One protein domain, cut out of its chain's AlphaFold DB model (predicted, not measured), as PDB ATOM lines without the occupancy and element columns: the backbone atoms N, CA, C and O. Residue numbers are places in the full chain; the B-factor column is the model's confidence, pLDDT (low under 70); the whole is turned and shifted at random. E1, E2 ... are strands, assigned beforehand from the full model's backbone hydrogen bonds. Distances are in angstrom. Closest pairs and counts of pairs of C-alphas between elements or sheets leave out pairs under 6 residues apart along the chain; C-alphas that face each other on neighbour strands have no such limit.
ATOM      1  N   LEU A  58     379.500 351.266 403.197       82.75
ATOM      2  CA  LEU A  58     378.098 351.448 402.852       82.75
ATOM      3  C   LEU A  58     377.989 351.498 401.329       82.75
ATOM      4  O   LEU A  58     378.664 352.290 400.677       82.75
ATOM      5  N   THR A  59     377.184 350.610 400.752       80.00
ATOM      6  CA  THR A  59     377.034 350.488 399.294       80.00
ATOM      7  C   THR A  59     375.570 350.588 398.903       80.00
ATOM      8  O   THR A  59     374.709 349.963 399.517       80.00
ATOM      9  N   ALA A  60     375.275 351.380 397.878       80.81
ATOM     10  CA  ALA A  60     373.934 351.527 397.331       80.81
ATOM     11  C   ALA A  60     373.792 350.729 396.032       80.81
ATOM     12  O   ALA A  60     374.736 350.614 395.255       80.81
ATOM     13  N   SER A  61     372.594 350.208 395.781       78.75
ATOM     14  CA  SER A  61     372.235 349.550 394.515       78.75
ATOM     15  C   SER A  61     372.254 350.493 393.313       78.75
ATOM     16  O   SER A  61     372.415 350.029 392.188       78.75
ATOM     17  N   MET A  62     372.121 351.803 393.543       78.56
ATOM     18  CA  MET A  62     372.170 352.822 392.498       78.56
ATOM     19  C   MET A  62     373.486 353.608 392.545       78.56
ATOM     20  O   MET A  62     373.867 354.091 393.616       78.56
ATOM     21  N   PRO A  63     374.165 353.794 391.399       72.25
ATOM     22  CA  PRO A  63     375.294 354.708 391.291       72.25
ATOM     23  C   PRO A  63     374.923 356.143 391.687       72.25
ATOM     24  O   PRO A  63     373.790 356.600 391.503       72.25
ATOM     25  N   ARG A  64     375.903 356.895 392.197       72.19
ATOM     26  CA  ARG A  64     375.716 358.320 392.504       72.19
ATOM     27  C   ARG A  64     375.409 359.093 391.216       72.19
ATOM     28  O   ARG A  64     376.178 359.012 390.264       72.19
ATOM     29  N   GLY A  65     374.322 359.867 391.214       72.62
ATOM     30  CA  GLY A  65     373.915 360.684 390.067       72.62
ATOM     31  C   GLY A  65     373.094 359.937 389.014       72.62
ATOM     32  O   GLY A  65     373.039 360.392 387.877       72.62
ATOM     33  N   THR A  66     372.474 358.806 389.368       81.31
ATOM     34  CA  THR A  66     371.572 358.078 388.460       81.31
ATOM     35  C   THR A  66     370.396 358.970 388.053       81.31
ATOM     36  O   THR A  66     369.775 359.607 388.900       81.31
ATOM     37  N   THR A  67     370.080 359.015 386.764       84.12
ATOM     38  CA  THR A  67     368.946 359.773 386.222       84.12
ATOM     39  C   THR A  67     367.849 358.835 385.731       84.12
ATOM     40  O   THR A  67     368.133 357.689 385.397       84.12
ATOM     41  N   GLU A  68     366.613 359.334 385.664       82.69
ATOM     42  CA  GLU A  68     365.446 358.612 385.121       82.69
ATOM     43  C   GLU A  68     365.144 357.281 385.828       82.69
ATOM     44  O   GLU A  68     364.787 356.270 385.222       82.69
ATOM     45  N   VAL A  69     365.271 357.289 387.150       84.44
ATOM     46  CA  VAL A  69     364.930 356.156 388.002       84.44
ATOM     47  C   VAL A  69     363.426 355.858 387.904       84.44
ATOM     48  O   VAL A  69     362.597 356.761 388.038       84.44
ATOM     49  N   SER A  70     363.085 354.584 387.669       83.38
ATOM     50  CA  SER A  70     361.696 354.101 387.616       83.38
ATOM     51  C   SER A  70     360.968 354.336 388.941       83.38
ATOM     52  O   SER A  70     361.559 354.206 390.020       83.38
ATOM     53  N   LEU A  71     359.678 354.661 388.858       84.12
ATOM     54  CA  LEU A  71     358.867 355.049 390.012       84.12
ATOM     55  C   LEU A  71     358.677 353.911 391.030       84.12
ATOM     56  O   LEU A  71     358.595 354.179 392.227       84.12
ATOM     57  N   ASP A  72     358.714 352.659 390.570       80.94
ATOM     58  CA  ASP A  72     358.576 351.455 391.405       80.94
ATOM     59  C   ASP A  72     359.923 350.902 391.902       80.94
ATOM     60  O   ASP A  72     360.004 349.825 392.500       80.94
ATOM     61  N   SER A  73     361.023 351.604 391.620       78.69
ATOM     62  CA  SER A  73     362.346 351.135 392.015       78.69
ATOM     63  C   SER A  73     362.497 351.101 393.537       78.69
ATOM     64  O   SER A  73     362.184 352.046 394.259       78.69
ATOM     65  N   THR A  74     363.028 349.988 394.045       76.12
ATOM     66  CA  THR A  74     363.403 349.873 395.455       76.12
ATOM     67  C   THR A  74     364.873 350.219 395.623       76.12
ATOM     68  O   THR A  74     365.743 349.595 395.009       76.12
ATOM     69  N   ILE A  75     365.175 351.178 396.497       79.06
ATOM     70  CA  ILE A  75     366.557 351.569 396.771       79.06
ATOM     71  C   ILE A  75     367.122 350.633 397.831       79.06
ATOM     72  O   ILE A  75     366.813 350.746 399.016       79.06
ATOM     73  N   ARG A  76     367.968 349.697 397.403       79.62
ATOM     74  CA  ARG A  76     368.695 348.813 398.315       79.62
ATOM     75  C   ARG A  76     369.996 349.470 398.756       79.62
ATOM     76  O   ARG A  76     370.811 349.829 397.904       79.62
ATOM     77  N   VAL A  77     370.212 349.570 400.063       81.25
ATOM     78  CA  VAL A  77     371.470 350.015 400.675       81.25
ATOM     79  C   VAL A  77     372.003 348.892 401.558       81.25
ATOM     80  O   VAL A  77     371.264 348.307 402.339       81.25
ATOM     81  N   THR A  78     373.280 348.552 401.410       80.50
ATOM     82  CA  THR A  78     373.937 347.466 402.141       80.50
ATOM     83  C   THR A  78     375.063 348.041 402.985       80.50
ATOM     84  O   THR A  78     376.060 348.529 402.445       80.50
ATOM     85  N   ALA A  79     374.905 347.966 404.304       78.88
ATOM     86  CA  ALA A  79     375.972 348.225 405.258       78.88
ATOM     87  C   ALA A  79     376.745 346.922 405.482       78.88
ATOM     88  O   ALA A  79     376.155 345.919 405.881       78.88
ATOM     89  N   GLN A  80     378.045 346.926 405.206       75.75
ATOM     90  CA  GLN A  80     378.941 345.791 405.413       75.75
ATOM     91  C   GLN A  80     379.918 346.114 406.540       75.75
ATOM     92  O   GLN A  80     380.463 347.216 406.592       75.75
ATOM     93  N   GLY A  81     380.139 345.159 407.436       70.75
ATOM     94  CA  GLY A  81     381.051 345.293 408.568       70.75
ATOM     95  C   GLY A  81     380.545 344.529 409.788       70.75
ATOM     96  O   GLY A  81     379.379 344.143 409.871       70.75
ATOM     97  N   TRP A  82     381.416 344.282 410.761       69.31
ATOM     98  CA  TRP A  82     381.045 343.451 411.901       69.31
ATOM     99  C   TRP A  82     379.980 344.148 412.760       69.31
ATOM    100  O   TRP A  82     380.141 345.310 413.131       69.31
ATOM    101  N   SER A  83     378.870 343.457 413.042       72.31
ATOM    102  CA  SER A  83     377.684 344.047 413.686       72.31
ATOM    103  C   SER A  83     377.201 345.344 413.020       72.31
ATOM    104  O   SER A  83     376.772 346.257 413.716       72.31
ATOM    105  N   ALA A  84     377.305 345.457 411.691       73.19
ATOM    106  CA  ALA A  84     376.811 346.623 410.969       73.19
ATOM    107  C   ALA A  84     375.292 346.757 411.123       73.19
ATOM    108  O   ALA A  84     374.564 345.807 410.830       73.19
ATOM    109  N   TYR A  85     374.814 347.932 411.521       73.69
ATOM    110  CA  TYR A  85     373.393 348.273 411.560       73.69
ATOM    111  C   TYR A  85     373.176 349.685 411.013       73.69
ATOM    112  O   TYR A  85     374.080 350.516 411.015       73.69
ATOM    113  N   VAL A  86     371.978 349.939 410.493       75.62
ATOM    114  CA  VAL A  86     371.595 351.263 409.995       75.62
ATOM    115  C   VAL A  86     370.972 352.050 411.142       75.62
ATOM    116  O   VAL A  86     370.037 351.567 411.775       75.62
ATOM    117  N   ASP A  87     371.492 353.248 411.397       79.25
ATOM    118  CA  ASP A  87     371.020 354.158 412.443       79.25
ATOM    119  C   ASP A  87     369.789 354.941 411.977       79.25
ATOM    120  O   ASP A  87     368.790 355.045 412.688       79.25
ATOM    121  N   SER A  88     369.857 355.502 410.767       80.88
ATOM    122  CA  SER A  88     368.763 356.266 410.177       80.88
ATOM    123  C   SER A  88     368.855 356.320 408.653       80.88
ATOM    124  O   SER A  88     369.930 356.210 408.059       80.88
ATOM    125  N   ALA A  89     367.706 356.515 408.015       81.88
ATOM    126  CA  ALA A  89     367.614 356.851 406.605       81.88
ATOM    127  C   ALA A  89     366.616 357.993 406.438       81.88
ATOM    128  O   ALA A  89     365.510 357.943 406.974       81.88
ATOM    129  N   SER A  90     367.011 359.031 405.706       84.81
ATOM    130  CA  SER A  90     366.138 360.155 405.373       84.81
ATOM    131  C   SER A  90     366.134 360.366 403.868       84.81
ATOM    132  O   SER A  90     367.188 360.510 403.248       84.81
ATOM    133  N   LEU A  91     364.939 360.347 403.279       86.06
ATOM    134  CA  LEU A  91     364.739 360.632 401.867       86.06
ATOM    135  C   LEU A  91     364.164 362.032 401.733       86.06
ATOM    136  O   LEU A  91     363.164 362.372 402.360       86.06
ATOM    137  N   TRP A  92     364.803 362.830 400.900       86.12
ATOM    138  CA  TRP A  92     364.397 364.185 400.589       86.12
ATOM    139  C   TRP A  92     364.066 364.279 399.108       86.12
ATOM    140  O   TRP A  92     364.728 363.637 398.293       86.12
ATOM    141  N   MET A  93     363.049 365.061 398.768       86.50
ATOM    142  CA  MET A  93     362.571 365.246 397.403       86.50
ATOM    143  C   MET A  93     362.497 366.728 397.056       86.50
ATOM    144  O   MET A  93     361.999 367.539 397.837       86.50
ATOM    145  N   THR A  94     362.921 367.052 395.843       87.81
ATOM    146  CA  THR A  94     362.852 368.377 395.234       87.81
ATOM    147  C   THR A  94     362.189 368.246 393.858       87.81
ATOM    148  O   THR A  94     362.771 367.613 392.975       87.81
ATOM    149  N   PRO A  95     360.990 368.813 393.637       82.81
ATOM    150  CA  PRO A  95     360.359 368.831 392.317       82.81
ATOM    151  C   PRO A  95     361.247 369.510 391.260       82.81
ATOM    152  O   PRO A  95     361.749 370.609 391.486       82.81
ATOM    153  N   LEU A  96     361.430 368.875 390.099       76.44
ATOM    154  CA  LEU A  96     362.233 369.387 388.976       76.44
ATOM    155  C   LEU A  96     361.490 370.432 388.135       76.44
ATOM    156  O   LEU A  96     362.121 371.185 387.397       76.44
ATOM    157  N   ALA A  97     360.165 370.506 388.250       62.78
ATOM    158  CA  ALA A  97     359.359 371.566 387.661       62.78
ATOM    159  C   ALA A  97     358.461 372.186 388.737       62.78
ATOM    160  O   ALA A  97     357.474 371.565 389.135       62.78
ATOM    161  N   PRO A  98     358.790 373.380 389.257       51.31
ATOM    162  CA  PRO A  98     357.917 374.041 390.210       51.31
ATOM    163  C   PRO A  98     356.639 374.484 389.495       51.31
ATOM    164  O   PRO A  98     356.699 375.144 388.461       51.31
ATOM    165  N   ALA A  99     355.483 374.183 390.085       50.47
ATOM    166  CA  ALA A  99     354.169 374.591 389.583       50.47
ATOM    167  C   ALA A  99     353.956 376.127 389.532       50.47
ATOM    168  O   ALA A  99     352.885 376.580 389.144       50.47
ATOM    169  N   SER A 100     354.928 376.943 389.968       48.12
ATOM    170  CA  SER A 100     354.719 378.379 390.219       48.12
ATOM    171  C   SER A 100     355.971 379.273 390.163       48.12
ATOM    172  O   SER A 100     355.926 380.403 390.641       48.12
ATOM    173  N   GLY A 101     357.105 378.813 389.614       46.94
ATOM    174  CA  GLY A 101     358.325 379.641 389.511       46.94
ATOM    175  C   GLY A 101     359.005 379.996 390.848       46.94
ATOM    176  O   GLY A 101     359.947 380.783 390.868       46.94
ATOM    177  N   VAL A 102     358.552 379.412 391.959       49.81
ATOM    178  CA  VAL A 102     359.211 379.473 393.271       49.81
ATOM    179  C   VAL A 102     360.308 378.407 393.320       49.81
ATOM    180  O   VAL A 102     360.102 377.302 392.816       49.81
ATOM    181  N   GLU A 103     361.466 378.719 393.920       57.19
ATOM    182  CA  GLU A 103     362.514 377.718 394.164       57.19
ATOM    183  C   GLU A 103     361.916 376.493 394.867       57.19
ATOM    184  O   GLU A 103     361.226 376.604 395.882       57.19
ATOM    185  N   ALA A 104     362.143 375.318 394.285       62.06
ATOM    186  CA  ALA A 104     361.605 374.071 394.794       62.06
ATOM    187  C   ALA A 104     362.207 373.765 396.176       62.06
ATOM    188  O   ALA A 104     363.388 373.442 396.299       62.06
ATOM    189  N   SER A 105     361.385 373.866 397.222       66.56
ATOM    190  CA  SER A 105     361.780 373.513 398.587       66.56
ATOM    191  C   SER A 105     361.922 372.002 398.742       66.56
ATOM    192  O   SER A 105     361.100 371.227 398.254       66.56
ATOM    193  N   GLU A 106     362.966 371.584 399.448       78.81
ATOM    194  CA  GLU A 106     363.240 370.179 399.726       78.81
ATOM    195  C   GLU A 106     362.269 369.644 400.798       78.81
ATOM    196  O   GLU A 106     362.200 370.171 401.909       78.81
ATOM    197  N   VAL A 107     361.498 368.603 400.464       77.62
ATOM    198  CA  VAL A 107     360.500 367.988 401.354       77.62
ATOM    199  C   VAL A 107     360.999 366.624 401.818       77.62
ATOM    200  O   VAL A 107     361.361 365.779 400.998       77.62
ATOM    201  N   GLN A 108     361.007 366.391 403.132       80.94
ATOM    202  CA  GLN A 108     361.344 365.083 403.690       80.94
ATOM    203  C   GLN A 108     360.188 364.103 403.482       80.94
ATOM    204  O   GLN A 108     359.057 364.366 403.889       80.94
ATOM    205  N   ILE A 109     360.483 362.951 402.890       77.69
ATOM    206  CA  ILE A 109     359.543 361.849 402.705       77.69
ATOM    207  C   ILE A 109     359.808 360.796 403.778       77.69
ATOM    208  O   ILE A 109     360.953 360.438 404.064       77.69
ATOM    209  N   GLN A 110     358.726 360.290 404.363       71.06
ATOM    210  CA  GLN A 110     358.788 359.157 405.277       71.06
ATOM    211  C   GLN A 110     359.243 357.913 404.516       71.06
ATOM    212  O   GLN A 110     358.696 357.590 403.462       71.06
ATOM    213  N   VAL A 111     360.233 357.213 405.058       69.75
ATOM    214  CA  VAL A 111     360.754 355.982 404.466       69.75
ATOM    215  C   VAL A 111     360.389 354.791 405.326       69.75
ATOM    216  O   VAL A 111     360.521 354.835 406.550       69.75
ATOM    217  N   GLN A 112     359.966 353.707 404.688       65.81
ATOM    218  CA  GLN A 112     359.868 352.427 405.366       65.81
ATOM    219  C   GLN A 112     361.214 351.721 405.251       65.81
ATOM    220  O   GLN A 112     361.645 351.370 404.156       65.81
ATOM    221  N   ALA A 113     361.880 351.552 406.390       63.12
ATOM    222  CA  ALA A 113     363.121 350.808 406.507       63.12
ATOM    223  C   ALA A 113     362.806 349.341 406.813       63.12
ATOM    224  O   ALA A 113     362.360 349.022 407.916       63.12
ATOM    225  N   ILE A 114     363.037 348.447 405.854       62.19
ATOM    226  CA  ILE A 114     362.961 347.000 406.095       62.19
ATOM    227  C   ILE A 114     364.389 346.496 406.259       62.19
ATOM    228  O   ILE A 114     365.168 346.540 405.307       62.19
ATOM    229  N   SER A 115     364.733 346.071 407.478       61.75
ATOM    230  CA  SER A 115     366.011 345.434 407.775       61.75
ATOM    231  C   SER A 115     365.870 343.917 407.706       61.75
ATOM    232  O   SER A 115     365.106 343.308 408.455       61.75
ATOM    233  N   GLU A 116     366.626 343.290 406.810       60.34
ATOM    234  CA  GLU A 116     366.754 341.833 406.775       60.34
ATOM    235  C   GLU A 116     368.091 341.421 407.408       60.34
ATOM    236  O   GLU A 116     369.149 341.824 406.908       60.34
ATOM    237  N   PRO A 117     368.090 340.628 408.496       55.25
ATOM    238  CA  PRO A 117     369.319 340.051 409.023       55.25
ATOM    239  C   PRO A 117     369.808 338.935 408.083       55.25
ATOM    240  O   PRO A 117     369.325 337.804 408.128       55.25
ATOM    241  N   TRP A 118     370.775 339.259 407.222       54.00
ATOM    242  CA  TRP A 118     371.580 338.293 406.453       54.00
ATOM    243  C   TRP A 118     372.805 337.866 407.322       54.00
ATOM    244  O   TRP A 118     373.007 338.477 408.372       54.00
ATOM    245  N   PRO A 119     373.605 336.812 407.008       56.59
ATOM    246  CA  PRO A 119     374.645 336.252 407.890       56.59
ATOM    247  C   PRO A 119     375.572 337.316 408.512       56.59
ATOM    248  O   PRO A 119     375.744 338.390 407.934       56.59
ATOM    249  N   PRO A 120     376.178 337.034 409.684       53.34
ATOM    250  CA  PRO A 120     376.671 338.050 410.617       53.34
ATOM    251  C   PRO A 120     377.561 339.084 409.929       53.34
ATOM    252  O   PRO A 120     378.626 338.725 409.467       53.34
ATOM    253  N   GLY A 121     377.152 340.354 409.891       57.50
ATOM    254  CA  GLY A 121     377.987 341.454 409.388       57.50
ATOM    255  C   GLY A 121     377.486 342.179 408.134       57.50
ATOM    256  O   GLY A 121     378.242 342.948 407.537       57.50
ATOM    257  N   GLN A 122     376.234 341.961 407.719       61.53
ATOM    258  CA  GLN A 122     375.575 342.812 406.727       61.53
ATOM    259  C   GLN A 122     374.153 343.177 407.158       61.53
ATOM    260  O   GLN A 122     373.382 342.301 407.539       61.53
ATOM    261  N   THR A 123     373.801 344.460 407.049       63.47
ATOM    262  CA  THR A 123     372.410 344.930 407.141       63.47
ATOM    263  C   THR A 123     371.993 345.465 405.780       63.47
ATOM    264  O   THR A 123     372.645 346.353 405.228       63.47
ATOM    265  N   VAL A 124     370.907 344.916 405.238       64.75
ATOM    266  CA  VAL A 124     370.275 345.417 404.017       64.75
ATOM    267  C   VAL A 124     369.100 346.291 404.416       64.75
ATOM    268  O   VAL A 124     368.232 345.850 405.163       64.75
ATOM    269  N   LEU A 125     369.081 347.514 403.902       67.00
ATOM    270  CA  LEU A 125     367.980 348.452 404.003       67.00
ATOM    271  C   LEU A 125     367.298 348.554 402.639       67.00
ATOM    272  O   LEU A 125     367.929 348.959 401.659       67.00
ATOM    273  N   LEU A 126     366.014 348.220 402.584       65.25
ATOM    274  CA  LEU A 126     365.145 348.631 401.484       65.25
ATOM    275  C   LEU A 126     364.516 349.964 401.870       65.25
ATOM    276  O   LEU A 126     363.877 350.049 402.916       65.25
ATOM    277  N   VAL A 127     364.742 350.997 401.061       66.75
ATOM    278  CA  VAL A 127     364.117 352.309 401.236       66.75
ATOM    279  C   VAL A 127     362.978 352.424 400.237       66.75
ATOM    280  O   VAL A 127     363.209 352.462 399.027       66.75
ATOM    281  N   LEU A 128     361.760 352.481 400.771       67.25
ATOM    282  CA  LEU A 128     360.534 352.740 400.026       67.25
ATOM    283  C   LEU A 128     359.895 354.033 400.545       67.25
ATOM    284  O   LEU A 128     359.866 354.237 401.766       67.25
ATOM    285  N   PRO A 129     359.373 354.903 399.669       69.12
ATOM    286  CA  PRO A 129     358.476 355.974 400.081       69.12
ATOM    287  C   PRO A 129     357.266 355.398 400.831       69.12
ATOM    288  O   PRO A 129     356.652 354.437 400.379       69.12
ATOM    289  N   ALA A 130     356.880 355.993 401.960       63.91
ATOM    290  CA  ALA A 130     355.717 355.538 402.732       63.91
ATOM    291  C   ALA A 130     354.384 355.659 401.962       63.91
ATOM    292  O   ALA A 130     353.424 354.966 402.283       63.91
ATOM    293  N   GLU A 131     354.331 356.521 400.940       65.94
ATOM    294  CA  GLU A 131     353.188 356.685 400.030       65.94
ATOM    295  C   GLU A 131     353.191 355.673 398.861       65.94
ATOM    296  O   GLU A 131     352.319 355.736 397.997       65.94
ATOM    297  N   GLY A 132     354.141 354.728 398.824       70.56
ATOM    298  CA  GLY A 132     354.250 353.697 397.790       70.56
ATOM    299  C   GLY A 132     355.382 353.971 396.799       70.56
ATOM    300  O   GLY A 132     356.524 353.597 397.054       70.56
ATOM    301  N   ALA A 133     355.060 354.594 395.663       78.06
ATOM    302  CA  ALA A 133     355.999 354.839 394.565       78.06
ATOM    303  C   ALA A 133     356.721 356.193 394.686       78.06
ATOM    304  O   ALA A 133     356.271 357.116 395.374       78.06
ATOM    305  N   LEU A 134     357.855 356.329 393.995       83.06
ATOM    306  CA  LEU A 134     358.492 357.629 393.791       83.06
ATOM    307  C   LEU A 134     357.606 358.505 392.889       83.06
ATOM    308  O   LEU A 134     356.847 358.009 392.059       83.06
ATOM    309  N   ARG A 135     357.719 359.825 393.030       85.69
ATOM    310  CA  ARG A 135     357.007 360.788 392.186       85.69
ATOM    311  C   ARG A 135     357.834 361.079 390.931       85.69
ATOM    312  O   ARG A 135     359.055 361.217 391.050       85.69
ATOM    313  N   PRO A 136     357.213 361.177 389.748       87.00
ATOM    314  CA  PRO A 136     357.914 361.607 388.542       87.00
ATOM    315  C   PRO A 136     358.343 363.074 388.654       87.00
ATOM    316  O   PRO A 136     357.908 363.792 389.557       87.00
ATOM    317  N   ASP A 137     359.207 363.514 387.739       87.56
ATOM    318  CA  ASP A 137     359.711 364.894 387.689       87.56
ATOM    319  C   ASP A 137     360.340 365.385 389.003       87.56
ATOM    320  O   ASP A 137     360.158 366.540 389.395       87.56
ATOM    321  N   ALA A 138     361.084 364.538 389.714       87.62
ATOM    322  CA  ALA A 138     361.674 364.914 390.991       87.62
ATOM    323  C   ALA A 138     363.140 364.491 391.117       87.62
ATOM    324  O   ALA A 138     363.576 363.449 390.629       87.62
ATOM    325  N   ALA A 139     363.914 365.327 391.804       88.19
ATOM    326  CA  ALA A 139     365.234 364.999 392.304       88.19
ATOM    327  C   ALA A 139     365.112 364.504 393.741       88.19
ATOM    328  O   ALA A 139     364.392 365.081 394.552       88.19
ATOM    329  N   TYR A 140     365.851 363.456 394.065       87.19
ATOM    330  CA  TYR A 140     365.864 362.847 395.379       87.19
ATOM    331  C   TYR A 140     367.266 362.866 395.973       87.19
ATOM    332  O   TYR A 140     368.264 362.646 395.278       87.19
ATOM    333  N   ARG A 141     367.332 363.084 397.286       88.56
ATOM    334  CA  ARG A 141     368.535 362.926 398.103       88.56
ATOM    335  C   ARG A 141     368.236 361.955 399.238       88.56
ATOM    336  O   ARG A 141     367.491 362.277 400.158       88.56
ATOM    337  N   LEU A 142     368.836 360.774 399.178       86.56
ATOM    338  CA  LEU A 142     368.795 359.786 400.251       86.56
ATOM    339  C   LEU A 142     370.074 359.902 401.079       86.56
ATOM    340  O   LEU A 142     371.164 359.691 400.549       86.56
ATOM    341  N   THR A 143     369.936 360.207 402.366       86.88
ATOM    342  CA  THR A 143     371.037 360.181 403.334       86.88
ATOM    343  C   THR A 143     370.844 358.986 404.255       86.88
ATOM    344  O   THR A 143     369.820 358.894 404.937       86.88
ATOM    345  N   VAL A 144     371.817 358.073 404.269       85.44
ATOM    346  CA  VAL A 144     371.826 356.895 405.142       85.44
ATOM    347  C   VAL A 144     372.998 356.992 406.103       85.44
ATOM    348  O   VAL A 144     374.139 357.162 405.675       85.44
ATOM    349  N   GLN A 145     372.701 356.853 407.391       86.31
ATOM    350  CA  GLN A 145     373.688 356.751 408.458       86.31
ATOM    351  C   GLN A 145     373.670 355.329 409.009       86.31
ATOM    352  O   GLN A 145     372.608 354.782 409.307       86.31
ATOM    353  N   ALA A 146     374.844 354.722 409.115       83.62
ATOM    354  CA  ALA A 146     375.031 353.378 409.631       83.62
ATOM    355  C   ALA A 146     376.247 353.322 410.552       83.62
ATOM    356  O   ALA A 146     377.164 354.133 410.455       83.62
ATOM    357  N   SER A 147     376.284 352.306 411.400       82.50
ATOM    358  CA  SER A 147     377.360 352.081 412.352       82.50
ATOM    359  C   SER A 147     377.846 350.646 412.228       82.50
ATOM    360  O   SER A 147     377.048 349.712 412.165       82.50
ATOM    361  N   ALA A 148     379.163 350.453 412.181       79.25
ATOM    362  CA  ALA A 148     379.769 349.127 412.072       79.25
ATOM    363  C   ALA A 148     381.073 349.042 412.868       79.25
ATOM    364  O   ALA A 148     381.850 349.997 412.927       79.25
ATOM    365  N   LEU A 149     381.340 347.891 413.484       71.31
ATOM    366  CA  LEU A 149     382.606 347.651 414.168       71.31
ATOM    367  C   LEU A 149     383.675 347.224 413.150       71.31
ATOM    368  O   LEU A 149     383.416 346.350 412.319       71.31
ATOM    369  N   PRO A 150     384.895 347.782 413.228       63.62
ATOM    370  CA  PRO A 150     385.979 347.392 412.332       63.62
ATOM    371  C   PRO A 150     386.451 345.950 412.580       63.62
ATOM    372  O   PRO A 150     386.885 345.291 411.644       63.62
ATOM    373  N   ILE A 151     386.351 345.454 413.824       67.00
ATOM    374  CA  ILE A 151     386.713 344.091 414.258       67.00
ATOM    375  C   ILE A 151     385.938 343.708 415.544       67.00
ATOM    376  O   ILE A 151     385.515 344.607 416.276       67.00
ATOM    377  N   PRO A 152     385.770 342.404 415.863       63.81
ATOM    378  CA  PRO A 152     384.970 341.904 416.992       63.81
ATOM    379  C   PRO A 152     385.632 342.076 418.370       63.81
ATOM    380  O   PRO A 152     385.876 341.102 419.081       63.81
ATOM    381  N   LEU A 153     385.959 343.311 418.758       67.12
ATOM    382  CA  LEU A 153     386.561 343.617 420.056       67.12
ATOM    383  C   LEU A 153     385.623 344.497 420.899       67.12
ATOM    384  O   LEU A 153     385.223 345.563 420.436       67.12
ATOM    385  N   PRO A 154     385.301 344.105 422.147       57.97
ATOM    386  CA  PRO A 154     384.254 344.746 422.953       57.97
ATOM    387  C   PRO A 154     384.590 346.164 423.447       57.97
ATOM    388  O   PRO A 154     383.738 346.812 424.044       57.97
ATOM    389  N   TRP A 155     385.815 346.653 423.229       67.38
ATOM    390  CA  TRP A 155     386.273 347.988 423.645       67.38
ATOM    391  C   TRP A 155     386.394 348.997 422.494       67.38
ATOM    392  O   TRP A 155     386.793 350.135 422.734       67.38
ATOM    393  N   LEU A 156     386.112 348.599 421.249       68.38
ATOM    394  CA  LEU A 156     386.165 349.510 420.106       68.38
ATOM    395  C   LEU A 156     384.820 350.204 419.904       68.38
ATOM    396  O   LEU A 156     383.767 349.573 419.967       68.38
ATOM    397  N   ALA A 157     384.873 351.507 419.634       73.56
ATOM    398  CA  ALA A 157     383.705 352.256 419.202       73.56
ATOM    399  C   ALA A 157     383.317 351.849 417.771       73.56
ATOM    400  O   ALA A 157     384.183 351.555 416.940       73.56
ATOM    401  N   ALA A 158     382.014 351.844 417.488       75.06
ATOM    402  CA  ALA A 158     381.521 351.690 416.127       75.06
ATOM    403  C   ALA A 158     382.043 352.839 415.249       75.06
ATOM    404  O   ALA A 158     382.148 353.984 415.691       75.06
ATOM    405  N   THR A 159     382.395 352.520 414.007       78.12
ATOM    406  CA  THR A 159     382.760 353.515 413.000       78.12
ATOM    407  C   THR A 159     381.472 354.025 412.354       78.12
ATOM    408  O   THR A 159     380.724 353.196 411.828       78.12
ATOM    409  N   PRO A 160     381.194 355.343 412.393       82.19
ATOM    410  CA  PRO A 160     380.062 355.905 411.677       82.19
ATOM    411  C   PRO A 160     380.340 355.862 410.172       82.19
ATOM    412  O   PRO A 160     381.427 356.210 409.708       82.19
ATOM    413  N   LEU A 161     379.342 355.430 409.418       83.50
ATOM    414  CA  LEU A 161     379.315 355.381 407.967       83.50
ATOM    415  C   LEU A 161     378.165 356.267 407.498       83.50
ATOM    416  O   LEU A 161     377.032 356.115 407.952       83.50
ATOM    417  N   GLU A 162     378.449 357.173 406.572       86.69
ATOM    418  CA  GLU A 162     377.439 358.016 405.945       86.69
ATOM    419  C   GLU A 162     377.560 357.900 404.432       86.69
ATOM    420  O   GLU A 162     378.653 358.022 403.878       86.69
ATOM    421  N   GLU A 163     376.430 357.677 403.770       85.62
ATOM    422  CA  GLU A 163     376.346 357.679 402.316       85.62
ATOM    423  C   GLU A 163     375.178 358.560 401.882       85.62
ATOM    424  O   GLU A 163     374.054 358.435 402.380       85.62
ATOM    425  N   GLN A 164     375.454 359.444 400.923       87.06
ATOM    426  CA  GLN A 164     374.454 360.311 400.320       87.06
ATOM    427  C   GLN A 164     374.295 359.967 398.840       87.06
ATOM    428  O   GLN A 164     375.214 360.148 398.038       87.06
ATOM    429  N   ILE A 165     373.097 359.532 398.467       86.19
ATOM    430  CA  ILE A 165     372.752 359.145 397.101       86.19
ATOM    431  C   ILE A 165     371.840 360.222 396.529       86.19
ATOM    432  O   ILE A 165     370.847 360.604 397.147       86.19
ATOM    433  N   ARG A 166     372.184 360.721 395.342       87.56
ATOM    434  CA  ARG A 166     371.345 361.646 394.577       87.56
ATOM    435  C   ARG A 166     370.914 360.983 393.285       87.56
ATOM    436  O   ARG A 166     371.759 360.389 392.611       87.56
ATOM    437  N   PHE A 167     369.635 361.103 392.963       87.69
ATOM    438  CA  PHE A 167     369.069 360.585 391.722       87.69
ATOM    439  C   PHE A 167     367.864 361.414 391.271       87.69
ATOM    440  O   PHE A 167     367.300 362.162 392.067       87.69
ATOM    441  N   THR A 168     367.473 361.296 390.003       88.31
ATOM    442  CA  THR A 168     366.223 361.873 389.480       88.31
ATOM    443  C   THR A 168     365.288 360.778 388.998       88.31
ATOM    444  O   THR A 168     365.745 359.722 388.563       88.31
ATOM    445  N   THR A 169     363.984 361.010 389.085       87.75
ATOM    446  CA  THR A 169     362.963 360.088 388.577       87.75
ATOM    447  C   THR A 169     362.636 360.344 387.116       87.75
ATOM    448  O   THR A 169     363.027 361.359 386.536       87.75
TER     449      THR A 169
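Overview. This is residues 58 to 169 of the 579 residues of the protein "L,D-transpeptidase family protein" of Chloroflexi bacterium (UniProt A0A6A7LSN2). This is a slender sandwich of two twisted sheets face to face, with the long strands E4, E8 and E9 in the larger sheet. The links E4 to E5 and E8 to E9 make its two far ends, and E5 runs on into E6, so that the chain passes from the larger sheet to the smaller. The 112 printed residues hold no named helix and nine named strands, E1 to E9 in order; the class is all strand. The larger sheet is mixed, in the order E2, E9, E8, E4, E5, and the smaller is antiparallel, in the order E1, E3, E7, E6. The whole is a rod of 56 by 24 by 22 A, only just compact and close to loose, with a radius of gyration of the C-alphas of 15.7 A.

Arrangement. E1, residues 58 to 60, is an edge strand antiparallel to E3, residues 75 to 80, with N 59 and O 78 2.9 A apart. E2, residues 66 to 69, is parallel to E9, residues 159 to 169, with N 69 and O 168 2.9 A apart. E4, residues 82 to 95, is antiparallel to E8, residues 138 to 149, at 166 degrees, with N 92 and O 141 2.8 A apart. E4 and E5, residues 107 to 109, form a hairpin, with N 93 and O 107 2.9 A apart. E5 runs on into E6, residues 111 to 117, at 38 degrees. E6 and E7, residues 122 to 129, form a hairpin, with N 112 and O 128 3.0 A apart. E7 is also antiparallel to E3, with N 125 and O 77 2.8 A apart. E8 and E9 form a hairpin, with N 161 and O 146 2.7 A apart. Between the sheets, E4 and E7 have 9 pairs of C-alphas within 8 A, the closest those of Tyr 85 and Thr 123, 5.6 A. E2 and E7 are apart.

Along the chain. E1 begins at C-alpha 58, (378.098, 351.448, 402.852). From first to last C-alpha E3 is 16.2 A long, E4 38.2 A, E6 18.7 A, E7 22.6 A, E8 35.7 A and E9 32.1 A; E1, E2 and E5 are short. E4 begins at C-alpha 82, (381.045, 343.451, 411.901), and E9 ends at C-alpha 169, (362.963, 360.088, 388.577).

Size, cuts and confidence. The C-alphas farthest apart are those of Ser 100 and Leu 153, 55.8 A. The printed part has no cut, and its long link is E4 to E5, 11 residues. The mean pLDDT of the printed part is 74.5; it is under 70 at residues 82, 97 to 105, 111 to 131 and 150 to 156.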